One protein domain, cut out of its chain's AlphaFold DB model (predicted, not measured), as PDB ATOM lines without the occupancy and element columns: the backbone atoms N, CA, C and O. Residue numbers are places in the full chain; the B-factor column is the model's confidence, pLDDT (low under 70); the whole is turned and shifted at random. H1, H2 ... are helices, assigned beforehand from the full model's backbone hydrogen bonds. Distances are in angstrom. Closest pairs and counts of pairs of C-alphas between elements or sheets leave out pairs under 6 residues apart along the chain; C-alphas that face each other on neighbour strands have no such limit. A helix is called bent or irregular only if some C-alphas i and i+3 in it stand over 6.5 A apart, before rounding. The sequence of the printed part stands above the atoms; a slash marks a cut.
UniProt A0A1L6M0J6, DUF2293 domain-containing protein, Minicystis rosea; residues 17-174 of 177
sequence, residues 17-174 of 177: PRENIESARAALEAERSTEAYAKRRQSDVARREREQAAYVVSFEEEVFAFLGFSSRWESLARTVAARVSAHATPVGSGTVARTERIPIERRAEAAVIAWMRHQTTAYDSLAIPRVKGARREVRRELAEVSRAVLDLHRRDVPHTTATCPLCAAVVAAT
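What this domain is: This is residues 17 to 174 of the 177 residues of the protein "DUF2293 domain-containing protein" of Minicystis rosea (UniProt A0A1L6M0J6). The longest helix, H2, is a stalk: its later part packs in a head with H3, H4, H5 and H6, mostly crossed, with H4 in the middle. Residues 35 to 40 and 42 to 51 of H2 stick out from that head, and H1 turns off at a corner from the far end. The printed part has 158 residues with six named helices, H1 to H6 in chain order, and no named strand: all helix. It is loose, with a radius of gyration of the C-alphas of 21.8 A, and elongated, spanning 69 by 41 by 28 A.

Where its parts are: H2, residues 35 to 67, is 47.9 A long and begins at C-alpha 35 (171.250, 117.949, 128.097). Before it comes H1, residues 18 to 32, 21.0 A. After it come H3, residues 71 to 88, 25.1 A; H4, residues 104 to 120, 23.6 A; H5, residues 134 to 154, 30.6 A; and H6, residues 165 to 172, 10.3 A, ending at C-alpha 172 (205.276, 144.394, 103.908). H3 is irregular, C-alphas 72 and 75 being 7.8 A apart, and has a kink of 27 degrees near residue 78.

How they stand to each other: H2 and H3 form a helical hairpin; their closest C-alphas, Phe 64 and Ala 81, are 5.2 A apart. H4, the hub, touches H2, H3, H5 and H6; its closest C-alphas to H5, Met 116 and Ser 146, are 5.7 A apart, at 85 degrees, about perpendicular. H1 is close to H2 but not clearly touching, and apart from H3 to H6. Every O i to N i+4 pair is within hydrogen-bond range in H1, H2, H4 and H6; H3 has 12 of 14 and H5 16 of 17.

The domain as a whole: The farthest C-alphas, Glu 19 and Val 157, are 72.6 A apart. The printed part has no cut; the links H3 to H4 and H4 to H5 are long. Residues 173 to 174 have pLDDT under 70.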
ATOM      1  N   PRO A  17     150.150 135.587 114.810       95.12
ATOM      2  CA  PRO A  17     149.521 135.738 116.120       95.12
ATOM      3  C   PRO A  17     150.554 135.639 117.245       95.12
ATOM      4  O   PRO A  17     151.497 134.844 117.159       95.12
ATOM      5  N   ARG A  18     150.390 136.453 118.293       94.56
ATOM      6  CA  ARG A  18     151.342 136.529 119.412       94.56
ATOM      7  C   ARG A  18     151.502 135.168 120.083       94.56
ATOM      8  O   ARG A  18     152.616 134.749 120.371       94.56
ATOM      9  N   GLU A  19     150.391 134.463 120.220       95.88
ATOM     10  CA  GLU A  19     150.264 133.163 120.866       95.88
ATOM     11  C   GLU A  19     151.128 132.113 120.150       95.88
ATOM     12  O   GLU A  19     151.817 131.319 120.788       95.88
ATOM     13  N   ASN A  20     151.186 132.169 118.814       94.81
ATOM     14  CA  ASN A  20     152.036 131.280 118.020       94.81
ATOM     15  C   ASN A  20     153.526 131.582 118.233       94.81
ATOM     16  O   ASN A  20     154.339 130.662 118.294       94.81
ATOM     17  N   ILE A  21     153.893 132.863 118.348       93.81
ATOM     18  CA  ILE A  21     155.280 133.280 118.601       93.81
ATOM     19  C   ILE A  21     155.718 132.829 119.997       93.81
ATOM     20  O   ILE A  21     156.816 132.298 120.152       93.81
ATOM     21  N   GLU A  22     154.876 133.047 121.005       96.19
ATOM     22  CA  GLU A  22     155.147 132.670 122.393       96.19
ATOM     23  C   GLU A  22     155.254 131.153 122.547       96.19
ATOM     24  O   GLU A  22     156.244 130.672 123.097       96.19
ATOM     25  N   SER A  23     154.313 130.403 121.967       95.56
ATOM     26  CA  SER A  23     154.342 128.938 121.944       95.56
ATOM     27  C   SER A  23     155.614 128.402 121.277       95.56
ATOM     28  O   SER A  23     156.324 127.580 121.858       95.56
ATOM     29  N   ALA A  24     155.981 128.936 120.106       95.12
ATOM     30  CA  ALA A  24     157.203 128.532 119.414       95.12
ATOM     31  C   ALA A  24     158.467 128.852 120.225       95.12
ATOM     32  O   ALA A  24     159.383 128.036 120.268       95.12
ATOM     33  N   ARG A  25     158.532 130.017 120.888       95.75
ATOM     34  CA  ARG A  25     159.663 130.387 121.757       95.75
ATOM     35  C   ARG A  25     159.779 129.461 122.962       95.75
ATOM     36  O   ARG A  25     160.881 129.002 123.243       95.75
ATOM     37  N   ALA A  26     158.667 129.180 123.639       96.31
ATOM     38  CA  ALA A  26     158.638 128.288 124.794       96.31
ATOM     39  C   ALA A  26     159.070 126.863 124.417       96.31
ATOM     40  O   ALA A  26     159.892 126.272 125.111       96.31
ATOM     41  N   ALA A  27     158.593 126.345 123.279       95.19
ATOM     42  CA  ALA A  27     159.014 125.044 122.760       95.19
ATOM     43  C   ALA A  27     160.527 124.994 122.474       95.19
ATOM     44  O   ALA A  27     161.194 124.023 122.824       95.19
ATOM     45  N   LEU A  28     161.079 126.061 121.889       94.62
ATOM     46  CA  LEU A  28     162.506 126.164 121.575       94.62
ATOM     47  C   LEU A  28     163.374 126.250 122.837       94.62
ATOM     48  O   LEU A  28     164.459 125.676 122.874       94.62
ATOM     49  N   GLU A  29     162.907 126.952 123.869       95.06
ATOM     50  CA  GLU A  29     163.596 127.031 125.159       95.06
ATOM     51  C   GLU A  29     163.562 125.685 125.894       95.06
ATOM     52  O   GLU A  29     164.593 125.216 126.380       95.06
ATOM     53  N   ALA A  30     162.410 125.007 125.887       94.62
ATOM     54  CA  ALA A  30     162.280 123.660 126.433       94.62
ATOM     55  C   ALA A  30     163.245 122.685 125.739       94.62
ATOM     56  O   ALA A  30     163.981 121.975 126.419       94.62
ATOM     57  N   GLU A  31     163.340 122.709 124.404       93.12
ATOM     58  CA  GLU A  31     164.319 121.909 123.655       93.12
ATOM     59  C   GLU A  31     165.766 122.249 124.059       93.12
ATOM     60  O   GLU A  31     166.566 121.352 124.343       93.12
ATOM     61  N   ARG A  32     166.104 123.545 124.125       94.75
ATOM     62  CA  ARG A  32     167.459 124.037 124.426       94.75
ATOM     63  C   ARG A  32     167.933 123.748 125.843       94.75
ATOM     64  O   ARG A  32     169.138 123.606 126.039       94.75
ATOM     65  N   SER A  33     167.012 123.653 126.797       93.25
ATOM     66  CA  SER A  33     167.316 123.315 128.192       93.25
ATOM     67  C   SER A  33     167.678 121.840 128.401       93.25
ATOM     68  O   SER A  33     168.180 121.475 129.463       93.25
ATOM     69  N   THR A  34     167.477 120.982 127.393       95.44
ATOM     70  CA  THR A  34     167.832 119.564 127.495       95.44
ATOM     71  C   THR A  34     169.341 119.328 127.384       95.44
ATOM     72  O   THR A  34     170.039 119.893 126.538       95.44
ATOM     73  N   GLU A  35     169.853 118.391 128.184       93.81
ATOM     74  CA  GLU A  35     171.250 117.949 128.097       93.81
ATOM     75  C   GLU A  35     171.572 117.331 126.723       93.81
ATOM     76  O   GLU A  35     172.665 117.513 126.182       93.81
ATOM     77  N   ALA A  36     170.595 116.647 126.117       93.88
ATOM     78  CA  ALA A  36     170.707 116.091 124.773       93.88
ATOM     79  C   ALA A  36     170.983 117.182 123.723       93.88
ATOM     80  O   ALA A  36     171.865 117.009 122.876       93.88
ATOM     81  N   TYR A  37     170.290 118.326 123.799       92.69
ATOM     82  CA  TYR A  37     170.541 119.465 122.916       92.69
ATOM     83  C   TYR A  37     171.935 120.064 123.145       92.69
ATOM     84  O   TYR A  37     172.655 120.317 122.175       92.69
ATOM     85  N   ALA A  38     172.357 120.240 124.402       93.56
ATOM     86  CA  ALA A  38     173.689 120.755 124.726       93.56
ATOM     87  C   ALA A  38     174.809 119.856 124.164       93.56
ATOM     88  O   ALA A  38     175.708 120.346 123.472       93.56
ATOM     89  N   LYS A  39     174.708 118.537 124.368       95.06
ATOM     90  CA  LYS A  39     175.638 117.538 123.811       95.06
ATOM     91  C   LYS A  39     175.654 117.569 122.283       95.06
ATOM     92  O   LYS A  39     176.725 117.628 121.675       95.06
ATOM     93  N   ARG A  40     174.476 117.611 121.649       94.69
ATOM     94  CA  ARG A  40     174.358 117.716 120.188       94.69
ATOM     95  C   ARG A  40     175.033 118.981 119.664       94.69
ATOM     96  O   ARG A  40     175.830 118.895 118.732       94.69
ATOM     97  N   ARG A  41     174.793 120.138 120.287       95.56
ATOM     98  CA  ARG A  41     175.412 121.415 119.903       95.56
ATOM     99  C   ARG A  41     176.931 121.376 119.969       95.56
ATOM    100  O   ARG A  41     177.566 121.831 119.023       95.56
ATOM    101  N   GLN A  42     177.503 120.826 121.038       95.00
ATOM    102  CA  GLN A  42     178.956 120.674 121.158       95.00
ATOM    103  C   GLN A  42     179.511 119.774 120.046       95.00
ATOM    104  O   GLN A  42     180.476 120.144 119.380       95.00
ATOM    105  N   SER A  43     178.851 118.642 119.776       95.44
ATOM    106  CA  SER A  43     179.261 117.736 118.697       95.44
ATOM    107  C   SER A  43     179.174 118.384 117.307       95.44
ATOM    108  O   SER A  43     180.080 118.216 116.491       95.44
ATOM    109  N   ASP A  44     178.129 119.180 117.054       95.88
ATOM    110  CA  ASP A  44     177.930 119.896 115.794       95.88
ATOM    111  C   ASP A  44     178.984 120.992 115.598       95.88
ATOM    112  O   ASP A  44     179.465 121.175 114.479       95.88
ATOM    113  N   VAL A  45     179.355 121.713 116.663       94.94
ATOM    114  CA  VAL A  45     180.445 122.701 116.636       94.94
ATOM    115  C   VAL A  45     181.765 122.006 116.325       94.94
ATOM    116  O   VAL A  45     182.395 122.344 115.326       94.94
ATOM    117  N   ALA A  46     182.112 120.961 117.078       95.50
ATOM    118  CA  ALA A  46     183.346 120.212 116.864       95.50
ATOM    119  C   ALA A  46     183.416 119.572 115.467       95.50
ATOM    120  O   ALA A  46     184.496 119.435 114.893       95.50
ATOM    121  N   ARG A  47     182.282 119.140 114.894       96.56
ATOM    122  CA  ARG A  47     182.231 118.658 113.503       96.56
ATOM    123  C   ARG A  47     182.520 119.791 112.518       96.56
ATOM    124  O   ARG A  47     183.378 119.623 111.660       96.56
ATOM    125  N   ARG A  48     181.855 120.941 112.660       94.31
ATOM    126  CA  ARG A  48     182.041 122.098 111.764       94.31
ATOM    127  C   ARG A  48     183.453 122.662 111.825       94.31
ATOM    128  O   ARG A  48     183.970 123.078 110.797       94.31
ATOM    129  N   GLU A  49     184.073 122.680 113.000       94.25
ATOM    130  CA  GLU A  49     185.466 123.104 113.161       94.25
ATOM    131  C   GLU A  49     186.419 122.173 112.411       94.25
ATOM    132  O   GLU A  49     187.290 122.650 111.689       94.25
ATOM    133  N   ARG A  50     186.206 120.854 112.499       95.81
ATOM    134  CA  ARG A  50     186.979 119.865 111.733       95.81
ATOM    135  C   ARG A  50     186.771 119.999 110.225       95.81
ATOM    136  O   ARG A  50     187.747 120.026 109.485       95.81
ATOM    137  N   GLU A  51     185.523 120.121 109.777       95.00
ATOM    138  CA  GLU A  51     185.190 120.347 108.362       95.00
ATOM    139  C   GLU A  51     185.814 121.647 107.844       95.00
ATOM    140  O   GLU A  51     186.378 121.671 106.754       95.00
ATOM    141  N   GLN A  52     185.761 122.721 108.635       94.12
ATOM    142  CA  GLN A  52     186.376 123.995 108.288       94.12
ATOM    143  C   GLN A  52     187.902 123.876 108.233       94.12
ATOM    144  O   GLN A  52     188.494 124.381 107.289       94.12
ATOM    145  N   ALA A  53     188.543 123.212 109.196       94.81
ATOM    146  CA  ALA A  53     189.992 123.019 109.191       94.81
ATOM    147  C   ALA A  53     190.449 122.236 107.952       94.81
ATOM    148  O   ALA A  53     191.349 122.686 107.246       94.81
ATOM    149  N   ALA A  54     189.772 121.128 107.632       96.06
ATOM    150  CA  ALA A  54     190.028 120.366 106.411       96.06
ATOM    151  C   ALA A  54     189.807 121.222 105.155       96.06
ATOM    152  O   ALA A  54     190.629 121.219 104.243       96.06
ATOM    153  N   TYR A  55     188.733 122.017 105.139       96.06
ATOM    154  CA  TYR A  55     188.436 122.920 104.036       96.06
ATOM    155  C   TYR A  55     189.535 123.964 103.803       96.06
ATOM    156  O   TYR A  55     189.879 124.228 102.655       96.06
ATOM    157  N   VAL A  56     190.075 124.570 104.868       97.12
ATOM    158  CA  VAL A  56     191.152 125.566 104.742       97.12
ATOM    159  C   VAL A  56     192.388 124.943 104.102       97.12
ATOM    160  O   VAL A  56     192.955 125.566 103.209       97.12
ATOM    161  N   VAL A  57     192.754 123.719 104.494       97.50
ATOM    162  CA  VAL A  57     193.894 122.997 103.908       97.50
ATOM    163  C   VAL A  57     193.670 122.752 102.417       97.50
ATOM    164  O   VAL A  57     194.471 123.206 101.608       97.50
ATOM    165  N   SER A  58     192.544 122.141 102.037       97.94
ATOM    166  CA  SER A  58     192.246 121.890 100.619       97.94
ATOM    167  C   SER A  58     192.161 123.183  99.806       97.94
ATOM    168  O   SER A  58     192.592 123.240  98.662       97.94
ATOM    169  N   PHE A  59     191.624 124.256 100.386       98.31
ATOM    170  CA  PHE A  59     191.570 125.550  99.715       98.31
ATOM    171  C   PHE A  59     192.963 126.153  99.503       98.31
ATOM    172  O   PHE A  59     193.221 126.719  98.445       98.31
ATOM    173  N   GLU A  60     193.858 126.035 100.484       98.56
ATOM    174  CA  GLU A  60     195.238 126.504 100.363       98.56
ATOM    175  C   GLU A  60     196.027 125.721  99.316       98.56
ATOM    176  O   GLU A  60     196.759 126.330  98.536       98.56
ATOM    177  N   GLU A  61     195.831 124.404  99.245       98.50
ATOM    178  CA  GLU A  61     196.413 123.550  98.205       98.50
ATOM    179  C   GLU A  61     195.970 123.996  96.807       98.50
ATOM    180  O   GLU A  61     196.808 124.164  95.922       98.50
ATOM    181  N   GLU A  62     194.682 124.288  96.621       98.62
ATOM    182  CA  GLU A  62     194.152 124.796  95.350       98.62
ATOM    183  C   GLU A  62     194.670 126.194  95.005       98.62
ATOM    184  O   GLU A  62     194.947 126.507  93.844       98.62
ATOM    185  N   VAL A  63     194.850 127.053  96.011       98.75
ATOM    186  CA  VAL A  63     195.499 128.352  95.818       98.75
ATOM    187  C   VAL A  63     196.946 128.158  95.368       98.75
ATOM    188  O   VAL A  63     197.369 128.784  94.395       98.75
ATOM    189  N   PHE A  64     197.702 127.293  96.044       98.69
ATOM    190  CA  PHE A  64     199.087 126.990  95.699       98.69
ATOM    191  C   PHE A  64     199.201 126.412  94.281       98.69
ATOM    192  O   PHE A  64     200.020 126.887  93.489       98.69
ATOM    193  N   ALA A  65     198.328 125.465  93.927       98.50
ATOM    194  CA  ALA A  65     198.252 124.885  92.590       98.50
ATOM    195  C   ALA A  65     197.947 125.948  91.521       98.50
ATOM    196  O   ALA A  65     198.617 125.998  90.488       98.50
ATOM    197  N   PHE A  66     196.996 126.852  91.782       98.50
ATOM    198  CA  PHE A  66     196.666 127.943  90.863       98.50
ATOM    199  C   PHE A  66     197.820 128.939  90.663       98.50
ATOM    200  O   PHE A  66     198.002 129.460  89.554       98.50
ATOM    201  N   LEU A  67     198.600 129.234  91.713       98.38
ATOM    202  CA  LEU A  67     199.763 130.118  91.592       98.38
ATOM    203  C   LEU A  67     200.736 129.568  90.544       98.38
ATOM    204  O   LEU A  67     201.147 130.323  89.660       98.38
ATOM    205  N   GLY A  68     201.023 128.261  90.578       97.88
ATOM    206  CA  GLY A  68     201.796 127.574  89.536       97.88
ATOM    207  C   GLY A  68     203.205 128.142  89.353       97.88
ATOM    208  O   GLY A  68     203.695 128.240  88.230       97.88
ATOM    209  N   PHE A  69     203.821 128.610  90.439       98.19
ATOM    210  CA  PHE A  69     205.149 129.218  90.401       98.19
ATOM    211  C   PHE A  69     206.225 128.171  90.103       98.19
ATOM    212  O   PHE A  69     206.077 126.999  90.444       98.19
ATOM    213  N   SER A  70     207.319 128.598  89.471       97.44
ATOM    214  CA  SER A  70     208.474 127.728  89.251       97.44
ATOM    215  C   SER A  70     209.146 127.366  90.578       97.44
ATOM    216  O   SER A  70     208.961 128.047  91.590       97.44
ATOM    217  N   SER A  71     209.960 126.308  90.577       96.19
ATOM    218  CA  SER A  71     210.659 125.804  91.773       96.19
ATOM    219  C   SER A  71     211.454 126.889  92.506       96.19
ATOM    220  O   SER A  71     211.457 126.943  93.734       96.19
ATOM    221  N   ARG A  72     212.061 127.822  91.765       95.56
ATOM    222  CA  ARG A  72     212.752 128.999  92.314       95.56
ATOM    223  C   ARG A  72     211.873 129.851  93.231       95.56
ATOM    224  O   ARG A  72     212.374 130.421  94.196       95.56
ATOM    225  N   TRP A  73     210.592 129.974  92.907       96.50
ATOM    226  CA  TRP A  73     209.633 130.839  93.592       96.50
ATOM    227  C   TRP A  73     208.660 130.053  94.481       96.50
ATOM    228  O   TRP A  73     207.673 130.611  94.959       96.50
ATOM    229  N   GLU A  74     208.921 128.771  94.741       96.44
ATOM    230  CA  GLU A  74     208.020 127.907  95.508       96.44
ATOM    231  C   GLU A  74     207.778 128.429  96.935       96.44
ATOM    232  O   GLU A  74     206.643 128.461  97.411       96.44
ATOM    233  N   SER A  75     208.828 128.908  97.609       95.69
ATOM    234  CA  SER A  75     208.722 129.487  98.957       95.69
ATOM    235  C   SER A  75     207.801 130.712  98.994       95.69
ATOM    236  O   SER A  75     206.995 130.877  99.918       95.69
ATOM    237  N   LEU A  76     207.865 131.542  97.950       95.94
ATOM    238  CA  LEU A  76     206.965 132.672  97.764       95.94
ATOM    239  C   LEU A  76     205.532 132.186  97.529       95.94
ATOM    240  O   LEU A  76     204.617 132.704  98.163       95.94
ATOM    241  N   ALA A  77     205.329 131.170  96.682       97.88
ATOM    242  CA  ALA A  77     204.003 130.612  96.420       97.88
ATOM    243  C   ALA A  77     203.337 130.070  97.688       97.88
ATOM    244  O   ALA A  77     202.175 130.384  97.935       97.88
ATOM    245  N   ARG A  78     204.072 129.333  98.530       97.94
ATOM    246  CA  ARG A  78     203.564 128.840  99.826       97.94
ATOM    247  C   ARG A  78     203.135 129.992 100.731       97.94
ATOM    248  O   ARG A  78     202.049 129.968 101.299       97.94
ATOM    249  N   THR A  79     203.953 131.042 100.806       97.69
ATOM    250  CA  THR A  79     203.645 132.223 101.625       97.69
ATOM    251  C   THR A  79     202.403 132.961 101.119       97.69
ATOM    252  O   THR A  79     201.542 133.351 101.909       97.69
ATOM    253  N   VAL A  80     202.288 133.156  99.801       97.69
ATOM    254  CA  VAL A  80     201.116 133.792  99.184       97.69
ATOM    255  C   VAL A  80     199.873 132.930  99.394       97.69
ATOM    256  O   VAL A  80     198.837 133.469  99.777       97.69
ATOM    257  N   ALA A  81     199.974 131.610  99.216       98.31
ATOM    258  CA  ALA A  81     198.862 130.689  99.406       98.31
ATOM    259  C   ALA A  81     198.305 130.747 100.831       98.31
ATOM    260  O   ALA A  81     197.114 131.014 101.005       98.31
ATOM    261  N   ALA A  82     199.172 130.645 101.839       97.56
ATOM    262  CA  ALA A  82     198.782 130.767 103.240       97.56
ATOM    263  C   ALA A  82     198.077 132.105 103.535       97.56
ATOM    264  O   ALA A  82     197.038 132.146 104.195       97.56
ATOM    265  N   ARG A  83     198.588 133.224 103.001       96.62
ATOM    266  CA  ARG A  83     197.992 134.557 103.221       96.62
ATOM    267  C   ARG A  83     196.639 134.730 102.545       96.62
ATOM    268  O   ARG A  83     195.725 135.296 103.147       96.62
ATOM    269  N   VAL A  84     196.499 134.254 101.310       97.38
ATOM    270  CA  VAL A  84     195.219 134.276 100.590       97.38
ATOM    271  C   VAL A  84     194.190 133.433 101.343       97.38
ATOM    272  O   VAL A  84     193.075 133.903 101.574       97.38
ATOM    273  N   SER A  85     194.563 132.233 101.791       97.38
ATOM    274  CA  SER A  85     193.689 131.332 102.551       97.38
ATOM    275  C   SER A  85     193.273 131.917 103.896       97.38
ATOM    276  O   SER A  85     192.078 131.930 104.211       97.38
ATOM    277  N   ALA A  86     194.214 132.490 104.650       95.81
ATOM    278  CA  ALA A  86     193.940 133.158 105.922       95.81
ATOM    279  C   ALA A  86     192.992 134.359 105.761       95.81
ATOM    280  O   ALA A  86     192.135 134.594 106.612       95.81
ATOM    281  N   HIS A  87     193.097 135.097 104.654       94.94
ATOM    282  CA  HIS A  87     192.200 136.214 104.362       94.94
ATOM    283  C   HIS A  87     190.812 135.755 103.881       94.94
ATOM    284  O   HIS A  87     189.795 136.344 104.248       94.94
ATOM    285  N   ALA A  88     190.746 134.719 103.042       96.25
ATOM    286  CA  ALA A  88     189.529 134.376 102.314       96.25
ATOM    287  C   ALA A  88     188.603 133.403 103.062       96.25
ATOM    288  O   ALA A  88     187.378 133.512 102.952       96.25
ATOM    289  N   THR A  89     189.150 132.466 103.834       95.69
ATOM    290  CA  THR A  89     188.381 131.375 104.457       95.69
ATOM    291  C   THR A  89     187.576 131.719 105.723       95.69
ATOM    292  O   THR A  89     186.607 130.991 105.972       95.69
ATOM    293  N   PRO A  90     187.859 132.784 106.508       94.12
ATOM    294  CA  PRO A  90     187.043 133.123 107.675       94.12
ATOM    295  C   PRO A  90     185.575 133.424 107.338       94.12
ATOM    296  O   PRO A  90     185.236 133.943 106.268       94.12
ATOM    297  N   VAL A  91     184.673 133.134 108.281       89.94
ATOM    298  CA  VAL A  91     183.252 133.487 108.146       89.94
ATOM    299  C   VAL A  91     183.109 135.007 108.123       89.94
ATOM    300  O   VAL A  91     183.611 135.698 109.002       89.94
ATOM    301  N   GLY A  92     182.404 135.531 107.118       88.94
ATOM    302  CA  GLY A  92     182.216 136.975 106.966       88.94
ATOM    303  C   GLY A  92     183.377 137.705 106.281       88.94
ATOM    304  O   GLY A  92     183.343 138.928 106.228       88.94
ATOM    305  N   SER A  93     184.343 136.993 105.684       89.56
ATOM    306  CA  SER A  93     185.476 137.588 104.945       89.56
ATOM    307  C   SER A  93     185.078 138.443 103.730       89.56
ATOM    308  O   SER A  93     185.908 139.135 103.152       89.56
ATOM    309  N   GLY A  94     183.814 138.386 103.295       89.69
ATOM    310  CA  GLY A  94     183.344 139.089 102.098       89.69
ATOM    311  C   GLY A  94     183.849 138.479 100.784       89.69
ATOM    312  O   GLY A  94     183.664 139.079  99.723       89.69
ATOM    313  N   THR A  95     184.462 137.292 100.838       91.25
ATOM    314  CA  THR A  95     184.978 136.576  99.666       91.25
ATOM    315  C   THR A  95     184.048 135.450  99.217       91.25
ATOM    316  O   THR A  95     183.075 135.091  99.883       91.25
ATOM    317  N   VAL A  96     184.357 134.869  98.056       91.44
ATOM    318  CA  VAL A  96     183.636 133.709  97.520       91.44
ATOM    319  C   VAL A  96     184.154 132.380  98.066       91.44
ATOM    320  O   VAL A  96     183.599 131.359  97.688       91.44
ATOM    321  N   ALA A  97     185.167 132.354  98.942       92.88
ATOM    322  CA  ALA A  97     185.851 131.115  99.319       92.88
ATOM    323  C   ALA A  97     184.900 130.029  99.836       92.88
ATOM    324  O   ALA A  97     185.077 128.880  99.485       92.88
ATOM    325  N   ARG A  98     183.844 130.360 100.587       91.31
ATOM    326  CA  ARG A  98     182.915 129.363 101.161       91.31
ATOM    327  C   ARG A  98     181.624 129.146 100.356       91.31
ATOM    328  O   ARG A  98     180.654 128.629 100.899       91.31
ATOM    329  N   THR A  99     181.553 129.593  99.099       91.06
ATOM    330  CA  THR A  99     180.340 129.392  98.287       91.06
ATOM    331  C   THR A  99     180.236 127.955  97.780       91.06
ATOM    332  O   THR A  99     181.192 127.414  97.237       91.06
ATOM    333  N   GLU A 100     179.049 127.361  97.875       88.81
ATOM    334  CA  GLU A 100     178.771 126.012  97.355       88.81
ATOM    335  C   GLU A 100     178.530 125.995  95.834       88.81
ATOM    336  O   GLU A 100     178.498 124.940  95.214       88.81
ATOM    337  N   ARG A 101     178.357 127.167  95.202       93.50
ATOM    338  CA  ARG A 101     177.916 127.265  93.795       93.50
ATOM    339  C   ARG A 101     179.000 127.051  92.745       93.50
ATOM    340  O   ARG A 101     178.659 126.813  91.592       93.50
ATOM    341  N   ILE A 102     180.268 127.241  93.093       93.62
ATOM    342  CA  ILE A 102     181.387 127.112  92.150       93.62
ATOM    343  C   ILE A 102     182.430 126.150  92.714       93.62
ATOM    344  O   ILE A 102     182.588 126.140  93.934       93.62
ATOM    345  N   PRO A 103     183.139 125.382  91.866       96.88
ATOM    346  CA  PRO A 103     184.201 124.469  92.293       96.88
ATOM    347  C   PRO A 103     185.316 125.169  93.087       96.88
ATOM    348  O   PRO A 103     185.503 126.385  92.960       96.88
ATOM    349  N   ILE A 104     186.033 124.420  93.928       96.69
ATOM    350  CA  ILE A 104     187.035 124.964  94.860       96.69
ATOM    351  C   ILE A 104     188.185 125.668  94.134       96.69
ATOM    352  O   ILE A 104     188.586 126.755  94.541       96.69
ATOM    353  N   GLU A 105     188.592 125.139  92.990       97.31
ATOM    354  CA  GLU A 105     189.646 125.643  92.111       97.31
ATOM    355  C   GLU A 105     189.282 127.047  91.602       97.31
ATOM    356  O   GLU A 105     190.079 127.986  91.626       97.31
ATOM    357  N   ARG A 106     188.012 127.244  91.220       97.88
ATOM    358  CA  ARG A 106     187.496 128.554  90.783       97.88
ATOM    359  C   ARG A 106     187.376 129.547  91.931       97.88
ATOM    360  O   ARG A 106     187.509 130.754  91.712       97.88
ATOM    361  N   ARG A 107     187.120 129.073  93.154       97.81
ATOM    362  CA  ARG A 107     187.128 129.921  94.356       97.81
ATOM    363  C   ARG A 107     188.547 130.356  94.699       97.81
ATOM    364  O   ARG A 107     188.730 131.529  95.019       97.81
ATOM    365  N   ALA A 108     189.510 129.444  94.601       98.06
ATOM    366  CA  ALA A 108     190.926 129.709  94.815       98.06
ATOM    367  C   ALA A 108     191.443 130.754  93.815       98.06
ATOM    368  O   ALA A 108     191.928 131.803  94.239       98.06
ATOM    369  N   GLU A 109     191.209 130.559  92.512       98.06
ATOM    370  CA  GLU A 109     191.532 131.546  91.467       98.06
ATOM    371  C   GLU A 109     190.934 132.926  91.795       98.06
ATOM    372  O   GLU A 109     191.636 133.942  91.818       98.06
ATOM    373  N   ALA A 110     189.632 132.980  92.091       97.38
ATOM    374  CA  ALA A 110     188.954 134.238  92.387       97.38
ATOM    375  C   ALA A 110     189.509 134.926  93.645       97.38
ATOM    376  O   ALA A 110     189.602 136.156  93.675       97.38
ATOM    377  N   ALA A 111     189.874 134.155  94.674       97.62
ATOM    378  CA  ALA A 111     190.468 134.672  95.901       97.62
ATOM    379  C   ALA A 111     191.877 135.224  95.664       97.62
ATOM    380  O   ALA A 111     192.164 136.325  96.131       97.62
ATOM    381  N   VAL A 112     192.711 134.532  94.880       98.31
ATOM    382  CA  VAL A 112     194.045 135.017  94.502       98.31
ATOM    383  C   VAL A 112     193.938 136.324  93.735       98.31
ATOM    384  O   VAL A 112     194.557 137.310  94.120       98.31
ATOM    385  N   ILE A 113     193.106 136.386  92.693       97.75
ATOM    386  CA  ILE A 113     192.949 137.607  91.892       97.75
ATOM    387  C   ILE A 113     192.369 138.758  92.725       97.75
ATOM    388  O   ILE A 113     192.766 139.911  92.554       97.75
ATOM    389  N   ALA A 114     191.438 138.476  93.639       96.06
ATOM    390  CA  ALA A 114     190.933 139.490  94.558       96.06
ATOM    391  C   ALA A 114     192.043 140.009  95.482       96.06
ATOM    392  O   ALA A 114     192.237 141.222  95.549       96.06
ATOM    393  N   TRP A 115     192.788 139.113  96.133       96.25
ATOM    394  CA  TRP A 115     193.897 139.466  97.017       96.25
ATOM    395  C   TRP A 115     194.968 140.266  96.270       96.25
ATOM    396  O   TRP A 115     195.310 141.364  96.697       96.25
ATOM    397  N   MET A 116     195.399 139.804  95.092       96.75
ATOM    398  CA  MET A 116     196.364 140.506  94.239       96.75
ATOM    399  C   MET A 116     195.917 141.931  93.926       96.75
ATOM    400  O   MET A 116     196.703 142.865  94.074       96.75
ATOM    401  N   ARG A 117     194.647 142.134  93.561       95.31
ATOM    402  CA  ARG A 117     194.124 143.477  93.284       95.31
ATOM    403  C   ARG A 117     194.217 144.404  94.494       95.31
ATOM    404  O   ARG A 117     194.542 145.571  94.311       95.31
ATOM    405  N   HIS A 118     193.950 143.908  95.695       93.31
ATOM    406  CA  HIS A 118     194.072 144.703  96.920       93.31
ATOM    407  C   HIS A 118     195.532 144.990  97.294       93.31
ATOM    408  O   HIS A 118     195.835 146.079  97.758       93.31
ATOM    409  N   GLN A 119     196.439 144.039  97.064       94.12
ATOM    410  CA  GLN A 119     197.819 144.141  97.550       94.12
ATOM    411  C   GLN A 119     198.803 144.770  96.561       94.12
ATOM    412  O   GLN A 119     199.802 145.351  96.968       94.12
ATOM    413  N   THR A 120     198.560 144.626  95.259       93.19
ATOM    414  CA  THR A 120     199.543 144.966  94.212       93.19
ATOM    415  C   THR A 120     199.097 146.111  93.307       93.19
ATOM    416  O   THR A 120     199.826 146.494  92.396       93.19
ATOM    417  N   THR A 121     197.906 146.672  93.539       91.31
ATOM    418  CA  THR A 121     197.342 147.755  92.722       91.31
ATOM    419  C   THR A 121     196.737 148.854  93.595       91.31
ATOM    420  O   THR A 121     196.483 148.647  94.776       91.31
ATOM    421  N   ALA A 122     196.414 150.006  93.005       88.06
ATOM    422  CA  ALA A 122     195.735 151.110  93.694       88.06
ATOM    423  C   ALA A 122     194.223 150.868  93.933       88.06
ATOM    424  O   ALA A 122     193.467 151.815  94.128       88.06
ATOM    425  N   TYR A 123     193.745 149.618  93.883       89.81
ATOM    426  CA  TYR A 123     192.314 149.291  93.895       89.81
ATOM    427  C   TYR A 123     191.530 149.952  95.039       89.81
ATOM    428  O   TYR A 123     190.405 150.401  94.815       89.81
ATOM    429  N   ASP A 124     192.118 150.037  96.233       87.50
ATOM    430  CA  ASP A 124     191.442 150.580  97.415       87.50
ATOM    431  C   ASP A 124     191.351 152.114  97.428       87.50
ATOM    432  O   ASP A 124     190.433 152.661  98.038       87.50
ATOM    433  N   SER A 125     192.237 152.814  96.711       89.25
ATOM    434  CA  SER A 125     192.246 154.282  96.609       89.25
ATOM    435  C   SER A 125     191.639 154.817  95.306       89.25
ATOM    436  O   SER A 125     191.397 156.019  95.186       89.25
ATOM    437  N   LEU A 126     191.340 153.947  94.334       90.56
ATOM    438  CA  LEU A 126     190.740 154.337  93.058       90.56
ATOM    439  C   LEU A 126     189.297 154.846  93.220       90.56
ATOM    440  O   LEU A 126     188.383 154.129  93.642       90.56
ATOM    441  N   ALA A 127     189.059 156.081  92.775       91.81
ATOM    442  CA  ALA A 127     187.727 156.668  92.697       91.81
ATOM    443  C   ALA A 127     186.964 156.130  91.472       91.81
ATOM    444  O   ALA A 127     187.099 156.633  90.359       91.81
ATOM    445  N   ILE A 128     186.136 155.101  91.674       90.31
ATOM    446  CA  ILE A 128     185.318 154.509  90.603       90.31
ATOM    447  C   ILE A 128     183.945 155.208  90.527       90.31
ATOM    448  O   ILE A 128     183.190 155.160  91.510       90.31
ATOM    449  N   PRO A 129     183.551 155.776  89.370       91.31
ATOM    450  CA  PRO A 129     182.232 156.378  89.180       91.31
ATOM    451  C   PRO A 129     181.081 155.400  89.461       91.31
ATOM    452  O   PRO A 129     181.143 154.211  89.136       91.31
ATOM    453  N   ARG A 130     179.971 155.898  90.024       91.62
ATOM    454  CA  ARG A 130     178.765 155.097  90.337       91.62
ATOM    455  C   ARG A 130     177.886 154.845  89.103       91.62
ATOM    456  O   ARG A 130     176.668 154.997  89.152       91.62
ATOM    457  N   VAL A 131     178.510 154.443  88.001       93.88
ATOM    458  CA  VAL A 131     177.847 154.094  86.740       93.88
ATOM    459  C   VAL A 131     177.708 152.574  86.644       93.88
ATOM    460  O   VAL A 131     178.563 151.813  87.110       93.88
ATOM    461  N   LYS A 132     176.594 152.102  86.073       93.00
ATOM    462  CA  LYS A 132     176.327 150.666  85.907       93.00
ATOM    463  C   LYS A 132     177.456 150.030  85.089       93.00
ATOM    464  O   LYS A 132     177.661 150.398  83.944       93.00
ATOM    465  N   GLY A 133     178.146 149.050  85.668       93.12
ATOM    466  CA  GLY A 133     179.205 148.296  84.986       93.12
ATOM    467  C   GLY A 133     180.628 148.779  85.271       93.12
ATOM    468  O   GLY A 133     181.503 147.924  85.362       93.12
ATOM    469  N   ALA A 134     180.839 150.067  85.571       94.44
ATOM    470  CA  ALA A 134     182.177 150.662  85.719       94.44
ATOM    471  C   ALA A 134     183.078 149.912  86.717       94.44
ATOM    472  O   ALA A 134     184.201 149.531  86.411       94.44
ATOM    473  N   ARG A 135     182.560 149.573  87.909       93.69
ATOM    474  CA  ARG A 135     183.331 148.787  88.892       93.69
ATOM    475  C   ARG A 135     183.720 147.401  88.375       93.69
ATOM    476  O   ARG A 135     184.757 146.881  88.767       93.69
ATOM    477  N   ARG A 136     182.881 146.757  87.562       94.25
ATOM    478  CA  ARG A 136     183.186 145.419  87.029       94.25
ATOM    479  C   ARG A 136     184.282 145.489  85.975       94.25
ATOM    480  O   ARG A 136     185.112 144.593  85.957       94.25
ATOM    481  N   GLU A 137     184.273 146.525  85.152       95.50
ATOM    482  CA  GLU A 137     185.287 146.784  84.129       95.50
ATOM    483  C   GLU A 137     186.659 147.038  84.756       95.50
ATOM    484  O   GLU A 137     187.561 146.232  84.551       95.50
ATOM    485  N   VAL A 138     186.759 148.000  85.682       95.06
ATOM    486  CA  VAL A 138     188.001 148.270  86.435       95.06
ATOM    487  C   VAL A 138     188.520 147.011  87.143       95.06
ATOM    488  O   VAL A 138     189.713 146.725  87.157       95.06
ATOM    489  N   ARG A 139     187.624 146.199  87.723       95.12
ATOM    490  CA  ARG A 139     188.020 144.930  88.355       95.12
ATOM    491  C   ARG A 139     188.580 143.903  87.369       95.12
ATOM    492  O   ARG A 139     189.389 143.090  87.803       95.12
ATOM    493  N   ARG A 140     188.133 143.894  86.108       95.56
ATOM    494  CA  ARG A 140     188.673 143.010  85.060       95.56
ATOM    495  C   ARG A 140     190.048 143.490  84.618       95.56
ATOM    496  O   ARG A 140     190.970 142.692  84.613       95.56
ATOM    497  N   GLU A 141     190.207 144.782  84.351       95.44
ATOM    498  CA  GLU A 141     191.498 145.360  83.953       95.44
ATOM    499  C   GLU A 141     192.583 145.100  85.006       95.44
ATOM    500  O   GLU A 141     193.640 144.549  84.704       95.44
ATOM    501  N   LEU A 142     192.289 145.384  86.280       96.00
ATOM    502  CA  LEU A 142     193.227 145.123  87.375       96.00
ATOM    503  C   LEU A 142     193.481 143.626  87.607       96.00
ATOM    504  O   LEU A 142     194.519 143.259  88.160       96.00
ATOM    505  N   ALA A 143     192.546 142.755  87.214       95.31
ATOM    506  CA  ALA A 143     192.771 141.314  87.254       95.31
ATOM    507  C   ALA A 143     193.802 140.882  86.203       95.31
ATOM    508  O   ALA A 143     194.647 140.052  86.521       95.31
ATOM    509  N   GLU A 144     193.798 141.473  85.006       96.56
ATOM    510  CA  GLU A 144     194.827 141.185  83.998       96.56
ATOM    511  C   GLU A 144     196.210 141.676  84.436       96.56
ATOM    512  O   GLU A 144     197.183 140.932  84.337       96.56
ATOM    513  N   VAL A 145     196.289 142.868  85.042       95.81
ATOM    514  CA  VAL A 145     197.536 143.353  85.665       95.81
ATOM    515  C   VAL A 145     198.020 142.377  86.742       95.81
ATOM    516  O   VAL A 145     199.197 142.029  86.786       95.81
ATOM    517  N   SER A 146     197.106 141.876  87.577       96.50
ATOM    518  CA  SER A 146     197.431 140.886  88.612       96.50
ATOM    519  C   SER A 146     197.974 139.584  88.015       96.50
ATOM    520  O   SER A 146     198.956 139.048  88.525       96.50
ATOM    521  N   ARG A 147     197.374 139.078  86.928       97.00
ATOM    522  CA  ARG A 147     197.850 137.867  86.239       97.00
ATOM    523  C   ARG A 147     199.242 138.057  85.651       97.00
ATOM    524  O   ARG A 147     200.093 137.203  85.876       97.00
ATOM    525  N   ALA A 148     199.502 139.197  85.015       96.00
ATOM    526  CA  ALA A 148     200.823 139.504  84.473       96.00
ATOM    527  C   ALA A 148     201.916 139.479  85.559       96.00
ATOM    528  O   ALA A 148     203.007 138.967  85.318       96.00
ATOM    529  N   VAL A 149     201.619 139.964  86.773       96.12
ATOM    530  CA  VAL A 149     202.543 139.873  87.919       96.12
ATOM    531  C   VAL A 149     202.757 138.420  88.361       96.12
ATOM    532  O   VAL A 149     203.893 138.028  88.636       96.12
ATOM    533  N   LEU A 150     201.702 137.602  88.418       97.31
ATOM    534  CA  LEU A 150     201.824 136.175  88.751       97.31
ATOM    535  C   LEU A 150     202.689 135.431  87.719       97.31
ATOM    536  O   LEU A 150     203.569 134.660  88.100       97.31
ATOM    537  N   ASP A 151     202.519 135.722  86.428       96.75
ATOM    538  CA  ASP A 151     203.248 135.070  85.330       96.75
ATOM    539  C   ASP A 151     204.768 135.331  85.352       96.75
ATOM    540  O   ASP A 151     205.547 134.549  84.795       96.75
ATOM    541  N   LEU A 152     205.233 136.385  86.037       95.62
ATOM    542  CA  LEU A 152     206.667 136.608  86.291       95.62
ATOM    543  C   LEU A 152     207.296 135.499  87.145       95.62
ATOM    544  O   LEU A 152     208.493 135.250  87.024       95.62
ATOM    545  N   HIS A 153     206.501 134.829  87.980       97.00
ATOM    546  CA  HIS A 153     206.958 133.814  88.931       97.00
ATOM    547  C   HIS A 153     206.678 132.385  88.448       97.00
ATOM    548  O   HIS A 153     207.255 131.432  88.961       97.00
ATOM    549  N   ARG A 154     205.820 132.216  87.433       96.69
ATOM    550  CA  ARG A 154     205.549 130.915  86.789       96.69
ATOM    551  C   ARG A 154     206.695 130.428  85.909       96.69
ATOM    552  O   ARG A 154     206.806 129.243  85.617       96.69
ATOM    553  N   ARG A 155     207.569 131.344  85.494       92.44
ATOM    554  CA  ARG A 155     208.786 131.040  84.740       92.44
ATOM    555  C   ARG A 155     209.964 130.897  85.695       92.44
ATOM    556  O   ARG A 155     210.026 131.575  86.720       92.44
ATOM    557  N   ASP A 156     210.926 130.049  85.357       91.62
ATOM    558  CA  ASP A 156     212.195 129.960  86.093       91.62
ATOM    559  C   ASP A 156     213.187 131.033  85.611       91.62
ATOM    560  O   ASP A 156     214.295 130.751  85.164       91.62
ATOM    561  N   VAL A 157     212.746 132.294  85.637       89.25
ATOM    562  CA  VAL A 157     213.567 133.455  85.283       89.25
ATOM    563  C   VAL A 157     213.631 134.378  86.499       89.25
ATOM    564  O   VAL A 157     212.581 134.763  87.027       89.25
ATOM    565  N   PRO A 158     214.833 134.735  86.982       89.75
ATOM    566  CA  PRO A 158     214.964 135.668  88.088       89.75
ATOM    567  C   PRO A 158     214.550 137.077  87.656       89.75
ATOM    568  O   PRO A 158     214.791 137.502  86.527       89.75
ATOM    569  N   HIS A 159     213.957 137.823  88.581       91.38
ATOM    570  CA  HIS A 159     213.676 139.244  88.418       91.38
ATOM    571  C   HIS A 159     213.914 139.971  89.743       91.38
ATOM    572  O   HIS A 159     213.984 139.354  90.809       91.38
ATOM    573  N   THR A 160     214.048 141.292  89.676       90.50
ATOM    574  CA  THR A 160     214.334 142.120  90.849       90.50
ATOM    575  C   THR A 160     213.135 142.147  91.797       90.50
ATOM    576  O   THR A 160     212.085 142.708  91.483       90.50
ATOM    577  N   THR A 161     213.302 141.569  92.986       88.50
ATOM    578  CA  THR A 161     212.249 141.478  94.011       88.50
ATOM    579  C   THR A 161     211.849 142.845  94.567       88.50
ATOM    580  O   THR A 161     210.678 143.056  94.861       88.50
ATOM    581  N   ALA A 162     212.786 143.798  94.637       86.38
ATOM    582  CA  ALA A 162     212.537 145.158  95.126       86.38
ATOM    583  C   ALA A 162     211.531 145.945  94.268       86.38
ATOM    584  O   ALA A 162     210.812 146.796  94.782       86.38
ATOM    585  N   THR A 163     211.461 145.658  92.965       89.19
ATOM    586  CA  THR A 163     210.526 146.308  92.032       89.19
ATOM    587  C   THR A 163     209.284 145.464  91.757       89.19
ATOM    588  O   THR A 163     208.373 145.918  91.069       89.19
ATOM    589  N   CYS A 164     209.239 144.225  92.253       93.81
ATOM    590  CA  CYS A 164     208.106 143.336  92.051       93.81
ATOM    591  C   CYS A 164     207.017 143.628  93.095       93.81
ATOM    592  O   CYS A 164     207.256 143.435  94.291       93.81
ATOM    593  N   PRO A 165     205.802 144.035  92.682       94.25
ATOM    594  CA  PRO A 165     204.761 144.423  93.627       94.25
ATOM    595  C   PRO A 165     204.280 143.244  94.483       94.25
ATOM    596  O   PRO A 165     203.942 143.441  95.646       94.25
ATOM    597  N   LEU A 166     204.303 142.010  93.957       95.50
ATOM    598  CA  LEU A 166     203.975 140.818  94.744       95.50
ATOM    599  C   LEU A 166     205.032 140.534  95.816       95.50
ATOM    600  O   LEU A 166     204.683 140.304  96.971       95.50
ATOM    601  N   CYS A 167     206.316 140.578  95.453       94.38
ATOM    602  CA  CYS A 167     207.402 140.380  96.412       94.38
ATOM    603  C   CYS A 167     207.350 141.443  97.520       94.38
ATOM    604  O   CYS A 167     207.414 141.101  98.700       94.38
ATOM    605  N   ALA A 168     207.150 142.713  97.153       92.31
ATOM    606  CA  ALA A 168     207.012 143.811  98.104       92.31
ATOM    607  C   ALA A 168     205.796 143.636  99.031       92.31
ATOM    608  O   ALA A 168     205.932 143.778 100.245       92.31
ATOM    609  N   ALA A 169     204.632 143.258  98.489       91.62
ATOM    610  CA  ALA A 169     203.436 142.980  99.285       91.62
ATOM    611  C   ALA A 169     203.651 141.822 100.272       91.62
ATOM    612  O   ALA A 169     203.165 141.856 101.407       91.62
ATOM    613  N   VAL A 170     204.409 140.798  99.867       90.56
ATOM    614  CA  VAL A 170     204.747 139.697 100.766       90.56
ATOM    615  C   VAL A 170     205.673 140.173 101.892       90.56
ATOM    616  O   VAL A 170     205.415 139.867 103.053       90.56
ATOM    617  N   VAL A 171     206.676 140.999 101.606       86.69
ATOM    618  CA  VAL A 171     207.563 141.546 102.648       86.69
ATOM    619  C   VAL A 171     206.814 142.480 103.609       86.69
ATOM    620  O   VAL A 171     206.950 142.332 104.822       86.69
ATOM    621  N   ALA A 172     205.971 143.384 103.101       77.06
ATOM    622  CA  ALA A 172     205.276 144.394 103.908       77.06
ATOM    623  C   ALA A 172     204.294 143.809 104.937       77.06
ATOM    624  O   ALA A 172     204.093 144.383 106.002       77.06
ATOM    625  N   ALA A 173     203.684 142.662 104.633       64.38
ATOM    626  CA  ALA A 173     202.736 141.996 105.529       64.38
ATOM    627  C   ALA A 173     203.386 140.963 106.475       64.38
ATOM    628  O   ALA A 173     202.676 140.217 107.149       64.38
ATOM    629  N   THR A 174     204.719 140.904 106.543       57.06
ATOM    630  CA  THR A 174     205.432 140.139 107.577       57.06
ATOM    631  C   THR A 174     205.527 141.016 108.831       57.06
ATOM    632  O   THR A 174     206.198 142.046 108.767       57.06
TER     633      THR A 174